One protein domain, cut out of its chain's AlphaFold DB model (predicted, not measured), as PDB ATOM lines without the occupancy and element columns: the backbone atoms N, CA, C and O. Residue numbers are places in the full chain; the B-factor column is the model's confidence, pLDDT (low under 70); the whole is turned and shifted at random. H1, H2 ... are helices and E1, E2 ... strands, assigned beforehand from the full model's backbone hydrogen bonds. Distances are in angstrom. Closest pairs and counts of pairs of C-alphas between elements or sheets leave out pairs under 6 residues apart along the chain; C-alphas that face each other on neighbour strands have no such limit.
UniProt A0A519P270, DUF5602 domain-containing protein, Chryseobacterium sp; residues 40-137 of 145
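Overview. This is residues 40 to 137 of the 145 residues of the protein "DUF5602 domain-containing protein" of Chryseobacterium sp (UniProt A0A519P270). Two small antiparallel sheets lie partly face to face as a sandwich, their strands crossed at 33 degrees: E1, E2, E3 and E4 make one layer, with long E3 in its middle, and E5, E6 and E7 make the other. Short H1 sits at one end of the first sheet, short H2 only grazes the second, and the long link E6 to E7 makes a loop at one end of the domain. The printed part has 98 residues, with seven named strands and two named helices in the order E1 E2 E3 E4 H1 E5 E6 E7 H2, and its class is mostly strand. The first sheet is branched, and the second runs E5 E6 E7. The whole is only just compact, close to loose, with a radius of gyration of the C-alphas of 14.9 A and spans of 45 by 32 by 25 A.

Along the chain. E3, residues 51 to 59, is the longest strand at 26.4 A, from C-alpha 51 at (-25.319, -23.883, -15.951). E4, residues 65 to 72, measures 20.8 A; E1, residues 40 to 42, 6.5 A; and E2, residues 46 to 48, 6.4 A. H1, residues 74 to 77, is 6.3 A long. In the other sheet E5, residues 85 to 90, measures 16.1 A, E6, residues 101 to 107, 18.8 A, and E7, residues 121 to 127, 19.2 A, ending at C-alpha 127, (-20.183, -44.611, -24.819). H2, residues 131 to 135, is 6.1 A long and ends at C-alpha 135, (-19.178, -39.901, -35.400).

Arrangement. E1 and E2 lie on one side of E3, E4 on the other side. N 41 and O 57 of E1 and E3 are 2.9 A apart. The hairpin E2 and E3 has N 46 and O 53 at 2.9 A, and the hairpin E3 and E4 has N 56 and O 69 at 2.8 A. E2, E3 and E4 form a meander, each strand the antiparallel neighbour of the one before, as do E5, E6 and E7. In the second meander N 89 and O 102 are 2.8 A apart, and N 105 and O 123 are 2.8 A apart. Between the sheets, the closest C-alphas of E3 and E5 are those of Arg 54 and Leu 89, 5.8 A; E3 and E7 are apart. H1 only grazes the branched sheet; its closest C-alpha pair with E3 is Ala 76 and Gly 51, 3.8 A. In H2 every O i to N i+4 pair is within hydrogen-bond range; H1 is too short for such a pair.

Size, cuts and confidence. The C-alphas of Asn 62 and Glu 114, 46.2 A, are the two farthest apart. Residues 132 to 137, of which 132 to 135 belong to H2, stand free. The printed part has no cut, and the long link is E6 to E7, with 13 residues. The mean pLDDT of the printed part is 95.7, and no printed residue is under 70.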
ATOM      1  N   ILE A  40     -12.935 -39.085  -5.221       95.75
ATOM      2  CA  ILE A  40     -13.710 -38.751  -6.418       95.75
ATOM      3  C   ILE A  40     -12.816 -37.981  -7.387       95.75
ATOM      4  O   ILE A  40     -12.374 -36.869  -7.095       95.75
ATOM      5  N   SER A  41     -12.592 -38.575  -8.553       96.81
ATOM      6  CA  SER A  41     -11.985 -37.914  -9.706       96.81
ATOM      7  C   SER A  41     -13.084 -37.326 -10.587       96.81
ATOM      8  O   SER A  41     -14.165 -37.906 -10.700       96.81
ATOM      9  N   TYR A  42     -12.821 -36.193 -11.232       98.19
ATOM     10  CA  TYR A  42     -13.810 -35.474 -12.037       98.19
ATOM     11  C   TYR A  42     -13.280 -35.142 -13.432       98.19
ATOM     12  O   TYR A  42     -12.082 -34.922 -13.600       98.19
ATOM     13  N   GLY A  43     -14.186 -35.089 -14.409       98.19
ATOM     14  CA  GLY A  43     -13.915 -34.520 -15.726       98.19
ATOM     15  C   GLY A  43     -13.957 -32.990 -15.726       98.19
ATOM     16  O   GLY A  43     -14.253 -32.346 -14.710       98.19
ATOM     17  N   GLU A  44     -13.689 -32.414 -16.893       98.38
ATOM     18  CA  GLU A  44     -13.865 -30.983 -17.141       98.38
ATOM     19  C   GLU A  44     -15.347 -30.583 -17.168       98.38
ATOM     20  O   GLU A  44     -16.230 -31.409 -17.412       98.38
ATOM     21  N   PHE A  45     -15.624 -29.305 -16.900       98.56
ATOM     22  CA  PHE A  45     -16.974 -28.754 -17.021       98.56
ATOM     23  C   PHE A  45     -17.334 -28.457 -18.479       98.56
ATOM     24  O   PHE A  45     -16.558 -27.843 -19.208       98.56
ATOM     25  N   VAL A  46     -18.565 -28.801 -18.847       98.69
ATOM     26  CA  VAL A  46     -19.206 -28.471 -20.123       98.69
ATOM     27  C   VAL A  46     -20.414 -27.586 -19.829       98.69
ATOM     28  O   VAL A  46     -21.151 -27.855 -18.881       98.69
ATOM     29  N   ALA A  47     -20.598 -26.510 -20.594       98.50
ATOM     30  CA  ALA A  47     -21.743 -25.616 -20.435       98.50
ATOM     31  C   ALA A  47     -23.033 -26.303 -20.910       98.50
ATOM     32  O   ALA A  47     -23.045 -26.916 -21.976       98.50
ATOM     33  N   VAL A  48     -24.101 -26.194 -20.119       98.38
ATOM     34  CA  VAL A  48     -25.418 -26.789 -20.393       98.38
ATOM     35  C   VAL A  48     -26.472 -25.811 -19.891       98.38
ATOM     36  O   VAL A  48     -26.443 -25.464 -18.714       98.38
ATOM     37  N   GLY A  49     -27.369 -25.345 -20.763       97.31
ATOM     38  CA  GLY A  49     -28.318 -24.284 -20.409       97.31
ATOM     39  C   GLY A  49     -27.600 -23.030 -19.889       97.31
ATOM     40  O   GLY A  49     -26.593 -22.604 -20.457       97.31
ATOM     41  N   ASN A  50     -28.079 -22.473 -18.775       98.50
ATOM     42  CA  ASN A  50     -27.405 -21.396 -18.037       98.50
ATOM     43  C   ASN A  50     -26.282 -21.903 -17.107       98.50
ATOM     44  O   ASN A  50     -25.496 -21.101 -16.597       98.50
ATOM     45  N   GLY A  51     -26.216 -23.215 -16.883       98.44
ATOM     46  CA  GLY A  51     -25.319 -23.883 -15.951       98.44
ATOM     47  C   GLY A  51     -24.244 -24.729 -16.632       98.44
ATOM     48  O   GLY A  51     -23.698 -24.398 -17.690       98.44
ATOM     49  N   LYS A  52     -23.877 -25.836 -15.979       98.75
ATOM     50  CA  LYS A  52     -22.806 -26.730 -16.437       98.75
ATOM     51  C   LYS A  52     -22.923 -28.147 -15.885       98.75
ATOM     52  O   LYS A  52     -23.356 -28.348 -14.751       98.75
ATOM     53  N   ALA A  53     -22.426 -29.111 -16.652       98.75
ATOM     54  CA  ALA A  53     -22.321 -30.520 -16.289       98.75
ATOM     55  C   ALA A  53     -20.859 -31.003 -16.296       98.75
ATOM     56  O   ALA A  53     -20.012 -30.418 -16.970       98.75
ATOM     57  N   ARG A  54     -20.546 -32.067 -15.543       98.75
ATOM     58  CA  ARG A  54     -19.273 -32.806 -15.644       98.75
ATOM     59  C   ARG A  54     -19.373 -34.244 -15.155       98.75
ATOM     60  O   ARG A  54     -20.165 -34.547 -14.264       98.75
ATOM     61  N   THR A  55     -18.513 -35.113 -15.678       98.75
ATOM     62  CA  THR A  55     -18.402 -36.508 -15.228       98.75
ATOM     63  C   THR A  55     -17.700 -36.636 -13.870       98.75
ATOM     64  O   THR A  55     -16.956 -35.747 -13.438       98.75
ATOM     65  N   TYR A  56     -17.905 -37.770 -13.200       98.25
ATOM     66  CA  TYR A  56     -17.136 -38.186 -12.033       98.25
ATOM     67  C   TYR A  56     -16.928 -39.706 -11.983       98.25
ATOM     68  O   TYR A  56     -17.724 -40.492 -12.501       98.25
ATOM     69  N   ILE A  57     -15.859 -40.112 -11.302       97.88
ATOM     70  CA  ILE A  57     -15.557 -41.491 -10.918       97.88
ATOM     71  C   ILE A  57     -15.291 -41.490  -9.415       97.88
ATOM     72  O   ILE A  57     -14.374 -40.806  -8.965       97.88
ATOM     73  N   SER A  58     -16.041 -42.275  -8.639       95.81
ATOM     74  CA  SER A  58     -15.729 -42.518  -7.225       95.81
ATOM     75  C   SER A  58     -15.053 -43.879  -7.050       95.81
ATOM     76  O   SER A  58     -15.421 -44.859  -7.707       95.81
ATOM     77  N   LYS A  59     -14.040 -43.949  -6.181       94.12
ATOM     78  CA  LYS A  59     -13.254 -45.161  -5.900       94.12
ATOM     79  C   LYS A  59     -13.459 -45.623  -4.456       94.12
ATOM     80  O   LYS A  59     -13.612 -44.807  -3.544       94.12
ATOM     81  N   ASN A  60     -13.470 -46.936  -4.246       90.81
ATOM     82  CA  ASN A  60     -13.384 -47.559  -2.923       90.81
ATOM     83  C   ASN A  60     -11.980 -47.352  -2.321       90.81
ATOM     84  O   ASN A  60     -11.030 -47.045  -3.040       90.81
ATOM     85  N   SER A  61     -11.813 -47.598  -1.016       89.25
ATOM     86  CA  SER A  61     -10.513 -47.479  -0.327       89.25
ATOM     87  C   SER A  61      -9.415 -48.397  -0.889       89.25
ATOM     88  O   SER A  61      -8.235 -48.087  -0.776       89.25
ATOM     89  N   ASN A  62      -9.786 -49.496  -1.553       88.38
ATOM     90  CA  ASN A  62      -8.866 -50.389  -2.270       88.38
ATOM     91  C   ASN A  62      -8.556 -49.948  -3.721       88.38
ATOM     92  O   ASN A  62      -7.984 -50.724  -4.483       88.38
ATOM     93  N   GLY A  63      -8.985 -48.752  -4.138       88.31
ATOM     94  CA  GLY A  63      -8.779 -48.204  -5.483       88.31
ATOM     95  C   GLY A  63      -9.739 -48.713  -6.565       88.31
ATOM     96  O   GLY A  63      -9.748 -48.156  -7.661       88.31
ATOM     97  N   SER A  64     -10.572 -49.725  -6.288       91.44
ATOM     98  CA  SER A  64     -11.576 -50.199  -7.252       91.44
ATOM     99  C   SER A  64     -12.653 -49.144  -7.524       91.44
ATOM    100  O   SER A  64     -13.047 -48.396  -6.627       91.44
ATOM    101  N   ILE A  65     -13.151 -49.091  -8.761       94.19
ATOM    102  CA  ILE A  65     -14.237 -48.188  -9.160       94.19
ATOM    103  C   ILE A  65     -15.511 -48.553  -8.380       94.19
ATOM    104  O   ILE A  65     -15.940 -49.705  -8.399       94.19
ATOM    105  N   LYS A  66     -16.111 -47.570  -7.702       95.06
ATOM    106  CA  LYS A  66     -17.375 -47.703  -6.964       95.06
ATOM    107  C   LYS A  66     -18.549 -47.137  -7.760       95.06
ATOM    108  O   LYS A  66     -19.595 -47.771  -7.827       95.06
ATOM    109  N   GLN A  67     -18.387 -45.946  -8.339       96.06
ATOM    110  CA  GLN A  67     -19.410 -45.287  -9.155       96.06
ATOM    111  C   GLN A  67     -18.768 -44.595 -10.352       96.06
ATOM    112  O   GLN A  67     -17.634 -44.117 -10.281       96.06
ATOM    113  N   VAL A  68     -19.546 -44.496 -11.424       97.06
ATOM    114  CA  VAL A  68     -19.275 -43.672 -12.597       97.06
ATOM    115  C   VAL A  68     -20.567 -42.929 -12.907       97.06
ATOM    116  O   VAL A  68     -21.639 -43.526 -12.826       97.06
ATOM    117  N   GLY A  69     -20.483 -41.647 -13.236       97.44
ATOM    118  CA  GLY A  69     -21.658 -40.860 -13.586       97.44
ATOM    119  C   GLY A  69     -21.296 -39.432 -13.950       97.44
ATOM    120  O   GLY A  69     -20.141 -39.124 -14.243       97.44
ATOM    121  N   PHE A  70     -22.285 -38.549 -13.896       98.38
ATOM    122  CA  PHE A  70     -22.103 -37.115 -14.066       98.38
ATOM    123  C   PHE A  70     -22.949 -36.336 -13.055       98.38
ATOM    124  O   PHE A  70     -23.804 -36.893 -12.365       98.38
ATOM    125  N   THR A  71     -22.658 -35.049 -12.929       98.25
ATOM    126  CA  THR A  71     -23.393 -34.090 -12.105       98.25
ATOM    127  C   THR A  71     -23.553 -32.795 -12.889       98.25
ATOM    128  O   THR A  71     -22.702 -32.474 -13.722       98.25
ATOM    129  N   PHE A  72     -24.629 -32.061 -12.631       98.56
ATOM    130  CA  PHE A  72     -24.916 -30.765 -13.229       98.56
ATOM    131  C   PHE A  72     -25.377 -29.777 -12.154       98.56
ATOM    132  O   PHE A  72     -25.836 -30.181 -11.084       98.56
ATOM    133  N   THR A  73     -25.191 -28.486 -12.411       98.62
ATOM    134  CA  THR A  73     -25.707 -27.408 -11.559       98.62
ATOM    135  C   THR A  73     -27.212 -27.223 -11.780       98.62
ATOM    136  O   THR A  73     -27.715 -27.529 -12.853       98.62
ATOM    137  N   GLU A  74     -27.950 -26.749 -10.773       97.88
ATOM    138  CA  GLU A  74     -29.419 -26.606 -10.835       97.88
ATOM    139  C   GLU A  74     -29.879 -25.738 -12.025       97.88
ATOM    140  O   GLU A  74     -30.770 -26.127 -12.777       97.88
ATOM    141  N   ASP A  75     -29.164 -24.638 -12.267       98.38
ATOM    142  CA  ASP A  75     -29.335 -23.716 -13.398       98.38
ATOM    143  C   ASP A  75     -29.008 -24.321 -14.779       98.38
ATOM    144  O   ASP A  75     -29.277 -23.694 -15.803       98.38
ATOM    145  N   ALA A  76     -28.478 -25.548 -14.854       98.12
ATOM    146  CA  ALA A  76     -28.261 -26.236 -16.128       98.12
ATOM    147  C   ALA A  76     -29.566 -26.679 -16.810       98.12
ATOM    148  O   ALA A  76     -29.564 -26.980 -18.004       98.12
ATOM    149  N   LEU A  77     -30.675 -26.721 -16.063       96.56
ATOM    150  CA  LEU A  77     -32.013 -26.999 -16.593       96.56
ATOM    151  C   LEU A  77     -32.744 -25.726 -17.063       96.56
ATOM    152  O   LEU A  77     -33.761 -25.823 -17.749       96.56
ATOM    153  N   ASP A  78     -32.215 -24.543 -16.740       97.56
ATOM    154  CA  ASP A  78     -32.701 -23.259 -17.240       97.56
ATOM    155  C   ASP A  78     -31.969 -22.861 -18.528       97.56
ATOM    156  O   ASP A  78     -30.808 -23.205 -18.736       97.56
ATOM    157  N   GLY A  79     -32.620 -22.082 -19.398       96.81
ATOM    158  CA  GLY A  79     -31.971 -21.544 -20.605       96.81
ATOM    159  C   GLY A  79     -31.554 -22.605 -21.633       96.81
ATOM    160  O   GLY A  79     -30.651 -22.357 -22.432       96.81
ATOM    161  N   LEU A  80     -32.186 -23.784 -21.614       96.62
ATOM    162  CA  LEU A  80     -31.915 -24.868 -22.560       96.62
ATOM    163  C   LEU A  80     -32.125 -24.419 -24.024       96.62
ATOM    164  O   LEU A  80     -32.995 -23.585 -24.293       96.62
ATOM    165  N   PRO A  81     -31.355 -24.962 -24.989       95.06
ATOM    166  CA  PRO A  81     -31.479 -24.583 -26.396       95.06
ATOM    167  C   PRO A  81     -32.876 -24.851 -26.975       95.06
ATOM    168  O   PRO A  81     -33.503 -25.864 -26.688       95.06
ATOM    169  N   ALA A  82     -33.332 -23.986 -27.886       96.25
ATOM    170  CA  ALA A  82     -34.617 -24.131 -28.589       96.25
ATOM    171  C   ALA A  82     -34.617 -25.218 -29.695       96.25
ATOM    172  O   ALA A  82     -35.513 -25.264 -30.535       96.25
ATOM    173  N   GLN A  83     -33.587 -26.060 -29.725       96.62
ATOM    174  CA  GLN A  83     -33.340 -27.136 -30.684       96.62
ATOM    175  C   GLN A  83     -32.684 -28.304 -29.940       96.62
ATOM    176  O   GLN A  83     -32.103 -28.087 -28.875       96.62
ATOM    177  N   ASN A  84     -32.723 -29.514 -30.506       96.44
ATOM    178  CA  ASN A  84     -32.002 -30.645 -29.922       96.44
ATOM    179  C   ASN A  84     -30.513 -30.299 -29.755       96.44
ATOM    180  O   ASN A  84     -29.905 -29.696 -30.649       96.44
ATOM    181  N   ALA A  85     -29.947 -30.678 -28.613       97.19
ATOM    182  CA  ALA A  85     -28.574 -30.369 -28.238       97.19
ATOM    183  C   ALA A  85     -27.903 -31.587 -27.606       97.19
ATOM    184  O   ALA A  85     -28.512 -32.278 -26.797       97.19
ATOM    185  N   GLU A  86     -26.647 -31.829 -27.962       97.31
ATOM    186  CA  GLU A  86     -25.834 -32.925 -27.436       97.31
ATOM    187  C   GLU A  86     -24.703 -32.322 -26.594       97.31
ATOM    188  O   GLU A  86     -23.940 -31.488 -27.097       97.31
ATOM    189  N   PHE A  87     -24.584 -32.710 -25.323       97.88
ATOM    190  CA  PHE A  87     -23.525 -32.223 -24.436       97.88
ATOM    191  C   PHE A  87     -22.576 -33.374 -24.090       97.88
ATOM    192  O   PHE A  87     -22.782 -34.107 -23.122       97.88
ATOM    193  N   SER A  88     -21.517 -33.537 -24.889       97.94
ATOM    194  CA  SER A  88     -20.478 -34.545 -24.647       97.94
ATOM    195  C   SER A  88     -19.612 -34.165 -23.445       97.94
ATOM    196  O   SER A  88     -18.916 -33.149 -23.449       97.94
ATOM    197  N   LEU A  89     -19.666 -34.985 -22.395       98.62
ATOM    198  CA  LEU A  89     -18.969 -34.796 -21.130       98.62
ATOM    199  C   LEU A  89     -17.696 -35.668 -21.102       98.62
ATOM    200  O   LEU A  89     -17.792 -36.905 -21.095       98.62
ATOM    201  N   PRO A  90     -16.491 -35.066 -21.037       98.19
ATOM    202  CA  PRO A  90     -15.246 -35.819 -20.987       98.19
ATOM    203  C   PRO A  90     -15.097 -36.535 -19.643       98.19
ATOM    204  O   PRO A  90     -15.451 -36.005 -18.587       98.19
ATOM    205  N   MET A  91     -14.539 -37.744 -19.671       98.44
ATOM    206  CA  MET A  91     -14.229 -38.525 -18.468       98.44
ATOM    207  C   MET A  91     -13.055 -37.915 -17.671       98.44
ATOM    208  O   MET A  91     -12.266 -37.159 -18.241       98.44
ATOM    209  N   PRO A  92     -12.880 -38.249 -16.375       98.00
ATOM    210  CA  PRO A  92     -11.717 -37.810 -15.602       98.00
ATOM    211  C   PRO A  92     -10.395 -38.274 -16.232       98.00
ATOM    212  O   PRO A  92     -10.327 -39.357 -16.813       98.00
ATOM    213  N   GLY A  93      -9.318 -37.500 -16.078       96.31
ATOM    214  CA  GLY A  93      -8.014 -37.827 -16.682       96.31
ATOM    215  C   GLY A  93      -7.380 -39.143 -16.193       96.31
ATOM    216  O   GLY A  93      -6.550 -39.718 -16.889       96.31
ATOM    217  N   ASP A  94      -7.790 -39.647 -15.026       93.75
ATOM    218  CA  ASP A  94      -7.385 -40.937 -14.445       93.75
ATOM    219  C   ASP A  94      -8.415 -42.063 -14.690       93.75
ATOM    220  O   ASP A  94      -8.463 -43.048 -13.945       93.75
ATOM    221  N   ASN A  95      -9.269 -41.912 -15.707       96.31
ATOM    222  CA  ASN A  95     -10.311 -42.871 -16.060       96.31
ATOM    223  C   ASN A  95      -9.735 -44.255 -16.417       96.31
ATOM    224  O   ASN A  95      -9.032 -44.430 -17.410       96.31
ATOM    225  N   GLN A  96     -10.108 -45.256 -15.618       93.19
ATOM    226  CA  GLN A  96      -9.741 -46.669 -15.789       93.19
ATOM    227  C   GLN A  96     -10.938 -47.538 -16.226       93.19
ATOM    228  O   GLN A  96     -10.887 -48.763 -16.139       93.19
ATOM    229  N   THR A  97     -12.042 -46.917 -16.650       96.19
ATOM    230  CA  THR A  97     -13.285 -47.598 -17.036       96.19
ATOM    231  C   THR A  97     -13.336 -47.876 -18.543       96.19
ATOM    232  O   THR A  97     -12.511 -47.392 -19.322       96.19
ATOM    233  N   LEU A  98     -14.329 -48.657 -18.980       97.12
ATOM    234  CA  LEU A  98     -14.597 -48.861 -20.408       97.12
ATOM    235  C   LEU A  98     -15.255 -47.638 -21.070       97.12
ATOM    236  O   LEU A  98     -15.140 -47.480 -22.283       97.12
ATOM    237  N   ILE A  99     -15.903 -46.768 -20.287       98.06
ATOM    238  CA  ILE A  99     -16.604 -45.573 -20.767       98.06
ATOM    239  C   ILE A  99     -15.566 -44.535 -21.208       98.06
ATOM    240  O   ILE A  99     -14.627 -44.237 -20.470       98.06
ATOM    241  N   LYS A 100     -15.717 -43.994 -22.418       97.94
ATOM    242  CA  LYS A 100     -14.809 -43.003 -23.023       97.94
ATOM    243  C   LYS A 100     -15.330 -41.579 -22.874       97.94
ATOM    244  O   LYS A 100     -14.542 -40.681 -22.602       97.94
ATOM    245  N   HIS A 101     -16.640 -41.409 -23.017       98.00
ATOM    246  CA  HIS A 101     -17.376 -40.165 -22.805       98.00
ATOM    247  C   HIS A 101     -18.816 -40.495 -22.388       98.00
ATOM    248  O   HIS A 101     -19.295 -41.611 -22.619       98.00
ATOM    249  N   ILE A 102     -19.487 -39.534 -21.756       98.56
ATOM    250  CA  ILE A 102     -20.923 -39.589 -21.465       98.56
ATOM    251  C   ILE A 102     -21.557 -38.435 -22.229       98.56
ATOM    252  O   ILE A 102     -21.100 -37.312 -22.052       98.56
ATOM    253  N   SER A 103     -22.581 -38.667 -23.045       98.12
ATOM    254  CA  SER A 103     -23.391 -37.566 -23.572       98.12
ATOM    255  C   SER A 103     -24.602 -37.331 -22.666       98.12
ATOM    256  O   SER A 103     -25.147 -38.269 -22.077       98.12
ATOM    257  N   PHE A 104     -24.955 -36.063 -22.487       98.25
ATOM    258  CA  PHE A 104     -26.165 -35.612 -21.810       98.25
ATOM    259  C   PHE A 104     -26.928 -34.783 -22.833       98.25
ATOM    260  O   PHE A 104     -26.484 -33.697 -23.190       98.25
ATOM    261  N   ASP A 105     -28.021 -35.316 -23.360       97.25
ATOM    262  CA  ASP A 105     -28.579 -34.851 -24.627       97.25
ATOM    263  C   ASP A 105     -29.994 -34.346 -24.389       97.25
ATOM    264  O   ASP A 105     -30.795 -35.037 -23.773       97.25
ATOM    265  N   TYR A 106     -30.305 -33.133 -24.839       97.62
ATOM    266  CA  TYR A 106     -31.629 -32.540 -24.700       97.62
ATOM    267  C   TYR A 106     -32.439 -32.731 -25.983       97.62
ATOM    268  O   TYR A 106     -32.113 -32.151 -27.025       97.62
ATOM    269  N   ALA A 107     -33.524 -33.498 -25.888       96.19
ATOM    270  CA  ALA A 107     -34.551 -33.602 -26.913       96.19
ATOM    271  C   ALA A 107     -35.636 -32.545 -26.641       96.19
ATOM    272  O   ALA A 107     -36.449 -32.690 -25.726       96.19
ATOM    273  N   VAL A 108     -35.661 -31.462 -27.431       95.06
ATOM    274  CA  VAL A 108     -36.629 -30.356 -27.251       95.06
ATOM    275  C   VAL A 108     -38.028 -30.701 -27.777       95.06
ATOM    276  O   VAL A 108     -39.012 -30.061 -27.416       95.06
ATOM    277  N   VAL A 109     -38.132 -31.729 -28.621       92.31
ATOM    278  CA  VAL A 109     -39.394 -32.338 -29.059       92.31
ATOM    279  C   VAL A 109     -39.326 -33.827 -28.749       92.31
ATOM    280  O   VAL A 109     -38.285 -34.453 -28.945       92.31
ATOM    281  N   GLY A 110     -40.441 -34.381 -28.276       88.81
ATOM    282  CA  GLY A 110     -40.567 -35.810 -28.034       88.81
ATOM    283  C   GLY A 110     -40.425 -36.665 -29.297       88.81
ATOM    284  O   GLY A 110     -40.592 -36.185 -30.421       88.81
ATOM    285  N   HIS A 111     -40.146 -37.953 -29.118       87.75
ATOM    286  CA  HIS A 111     -40.046 -38.920 -30.210       87.75
ATOM    287  C   HIS A 111     -40.634 -40.281 -29.825       87.75
ATOM    288  O   HIS A 111     -41.088 -40.489 -28.704       87.75
ATOM    289  N   GLY A 112     -40.644 -41.225 -30.769       85.38
ATOM    290  CA  GLY A 112     -41.167 -42.567 -30.517       85.38
ATOM    291  C   GLY A 112     -40.370 -43.336 -29.443       85.38
ATOM    292  O   GLY A 112     -39.190 -43.042 -29.246       85.38
ATOM    293  N   PRO A 113     -40.963 -44.357 -28.791       89.00
ATOM    294  CA  PRO A 113     -42.303 -44.888 -29.046       89.00
ATOM    295  C   PRO A 113     -43.429 -43.943 -28.611       89.00
ATOM    296  O   PRO A 113     -43.295 -43.214 -27.630       89.00
ATOM    297  N   GLU A 114     -44.537 -43.982 -29.354       89.25
ATOM    298  CA  GLU A 114     -45.748 -43.207 -29.067       89.25
ATOM    299  C   GLU A 114     -46.231 -43.473 -27.630       89.25
ATOM    300  O   GLU A 114     -46.270 -44.621 -27.177       89.25
ATOM    301  N   HIS A 115     -46.562 -42.399 -26.913       88.12
ATOM    302  CA  HIS A 115     -46.956 -42.378 -25.499       88.12
ATOM    303  C   HIS A 115     -45.856 -42.759 -24.497       88.12
ATOM    304  O   HIS A 115     -46.151 -42.955 -23.316       88.12
ATOM    305  N   VAL A 116     -44.589 -42.824 -24.929       90.38
ATOM    306  CA  VAL A 116     -43.435 -43.081 -24.048       90.38
ATOM    307  C   VAL A 116     -42.547 -41.845 -23.916       90.38
ATOM    308  O   VAL A 116     -42.313 -41.394 -22.797       90.38
ATOM    309  N   TYR A 117     -42.094 -41.271 -25.035       88.62
ATOM    310  CA  TYR A 117     -41.185 -40.117 -25.045       88.62
ATOM    311  C   TYR A 117     -41.789 -38.893 -25.759       88.62
ATOM    312  O   TYR A 117     -41.070 -38.101 -26.353       88.62
ATOM    313  N   ASP A 118     -43.114 -38.715 -25.677       91.75
ATOM    314  CA  ASP A 118     -43.893 -37.676 -26.388       91.75
ATOM    315  C   ASP A 118     -43.613 -36.219 -25.930       91.75
ATOM    316  O   ASP A 118     -44.080 -35.267 -26.558       91.75
ATOM    317  N   VAL A 119     -42.868 -36.018 -24.839       93.94
ATOM    318  CA  VAL A 119     -42.558 -34.700 -24.238       93.94
ATOM    319  C   VAL A 119     -41.054 -34.404 -24.290       93.94
ATOM    320  O   VAL A 119     -40.278 -35.344 -24.460       93.94
ATOM    321  N   PRO A 120     -40.602 -33.143 -24.126       95.00
ATOM    322  CA  PRO A 120     -39.174 -32.837 -24.058       95.00
ATOM    323  C   PRO A 120     -38.495 -33.614 -22.925       95.00
ATOM    324  O   PRO A 120     -39.020 -33.671 -21.809       95.00
ATOM    325  N   HIS A 121     -37.346 -34.215 -23.208       95.62
ATOM    326  CA  HIS A 121     -36.654 -35.125 -22.297       95.62
ATOM    327  C   HIS A 121     -35.135 -35.024 -22.448       95.62
ATOM    328  O   HIS A 121     -34.624 -34.271 -23.280       95.62
ATOM    329  N   PHE A 122     -34.423 -35.766 -21.599       96.19
ATOM    330  CA  PHE A 122     -32.984 -35.934 -21.707       96.19
ATOM    331  C   PHE A 122     -32.623 -37.396 -21.930       96.19
ATOM    332  O   PHE A 122     -33.070 -38.258 -21.169       96.19
ATOM    333  N   ASP A 123     -31.749 -37.638 -22.898       95.50
ATOM    334  CA  ASP A 123     -31.076 -38.915 -23.093       95.50
ATOM    335  C   ASP A 123     -29.676 -38.860 -22.479       95.50
ATOM    336  O   ASP A 123     -29.023 -37.814 -22.438       95.50
ATOM    337  N   ILE A 124     -29.216 -39.986 -21.932       97.19
ATOM    338  CA  ILE A 124     -27.893 -40.084 -21.312       97.19
ATOM    339  C   ILE A 124     -27.193 -41.324 -21.855       97.19
ATOM    340  O   ILE A 124     -27.506 -42.452 -21.459       97.19
ATOM    341  N   HIS A 125     -26.209 -41.121 -22.727       97.56
ATOM    342  CA  HIS A 125     -25.493 -42.211 -23.380       97.56
ATOM    343  C   HIS A 125     -24.096 -42.402 -22.784       97.56
ATOM    344  O   HIS A 125     -23.277 -41.489 -22.738       97.56
ATOM    345  N   TYR A 126     -23.802 -43.628 -22.352       98.06
ATOM    346  CA  TYR A 126     -22.496 -44.028 -21.825       98.06
ATOM    347  C   TYR A 126     -21.713 -44.763 -22.919       98.06
ATOM    348  O   TYR A 126     -21.860 -45.974 -23.098       98.06
ATOM    349  N   TYR A 127     -20.882 -44.042 -23.669       98.00
ATOM    350  CA  TYR A 127     -20.183 -44.611 -24.819       98.00
ATOM    351  C   TYR A 127     -18.909 -45.354 -24.411       98.00
ATOM    352  O   TYR A 127     -18.020 -44.796 -23.768       98.00
ATOM    353  N   MET A 128     -18.780 -46.610 -24.851       97.94
ATOM    354  CA  MET A 128     -17.546 -47.407 -24.719       97.94
ATOM    355  C   MET A 128     -16.571 -47.226 -25.900       97.94
ATOM    356  O   MET A 128     -15.447 -47.730 -25.858       97.94
ATOM    357  N   ILE A 129     -16.989 -46.474 -26.919       97.12
ATOM    358  CA  ILE A 129     -16.187 -46.019 -28.063       97.12
ATOM    359  C   ILE A 129     -15.873 -44.525 -27.921       97.12
ATOM    360  O   ILE A 129     -16.549 -43.805 -27.184       97.12
ATOM    361  N   THR A 130     -14.837 -44.045 -28.601       96.50
ATOM    362  CA  THR A 130     -14.506 -42.614 -28.661       96.50
ATOM    363  C   THR A 130     -15.570 -41.821 -29.427       96.50
ATOM    364  O   THR A 130     -16.287 -42.370 -30.262       96.50
ATOM    365  N   GLU A 131     -15.657 -40.509 -29.185       93.94
ATOM    366  CA  GLU A 131     -16.524 -39.600 -29.959       93.94
ATOM    367  C   GLU A 131     -16.237 -39.680 -31.460       93.94
ATOM    368  O   GLU A 131     -17.145 -39.616 -32.283       93.94
ATOM    369  N   ARG A 132     -14.961 -39.860 -31.821       94.88
ATOM    370  CA  ARG A 132     -14.536 -40.032 -33.205       94.88
ATOM    371  C   ARG A 132     -15.141 -41.293 -33.819       94.88
ATOM    372  O   ARG A 132     -15.800 -41.191 -34.843       94.88
ATOM    373  N   GLU A 133     -14.946 -42.450 -33.185       95.88
ATOM    374  CA  GLU A 133     -15.512 -43.722 -33.660       95.88
ATOM    375  C   GLU A 133     -17.045 -43.656 -33.735       95.88
ATOM    376  O   GLU A 133     -17.629 -44.170 -34.681       95.88
ATOM    377  N   ARG A 134     -17.697 -42.974 -32.781       94.19
ATOM    378  CA  ARG A 134     -19.148 -42.736 -32.798       94.19
ATOM    379  C   ARG A 134     -19.579 -41.896 -34.004       94.19
ATOM    380  O   ARG A 134     -20.542 -42.246 -34.674       94.19
ATOM    381  N   ASN A 135     -18.870 -40.806 -34.288       91.94
ATOM    382  CA  ASN A 135     -19.178 -39.901 -35.400       91.94
ATOM    383  C   ASN A 135     -18.798 -40.480 -36.777       91.94
ATOM    384  O   ASN A 135     -19.242 -39.966 -37.800       91.94
ATOM    385  N   GLU A 136     -18.008 -41.557 -36.809       94.38
ATOM    386  CA  GLU A 136     -17.719 -42.361 -38.003       94.38
ATOM    387  C   GLU A 136     -18.806 -43.440 -38.271       94.38
ATOM    388  O   GLU A 136     -18.757 -44.102 -39.309       94.38
ATOM    389  N   ILE A 137     -19.821 -43.605 -37.404       90.69
ATOM    390  CA  ILE A 137     -20.956 -44.520 -37.640       90.69
ATOM    391  C   ILE A 137     -21.884 -43.948 -38.721       90.69
ATOM    392  O   ILE A 137     -22.626 -42.992 -38.496       90.69
TER     393      ILE A 137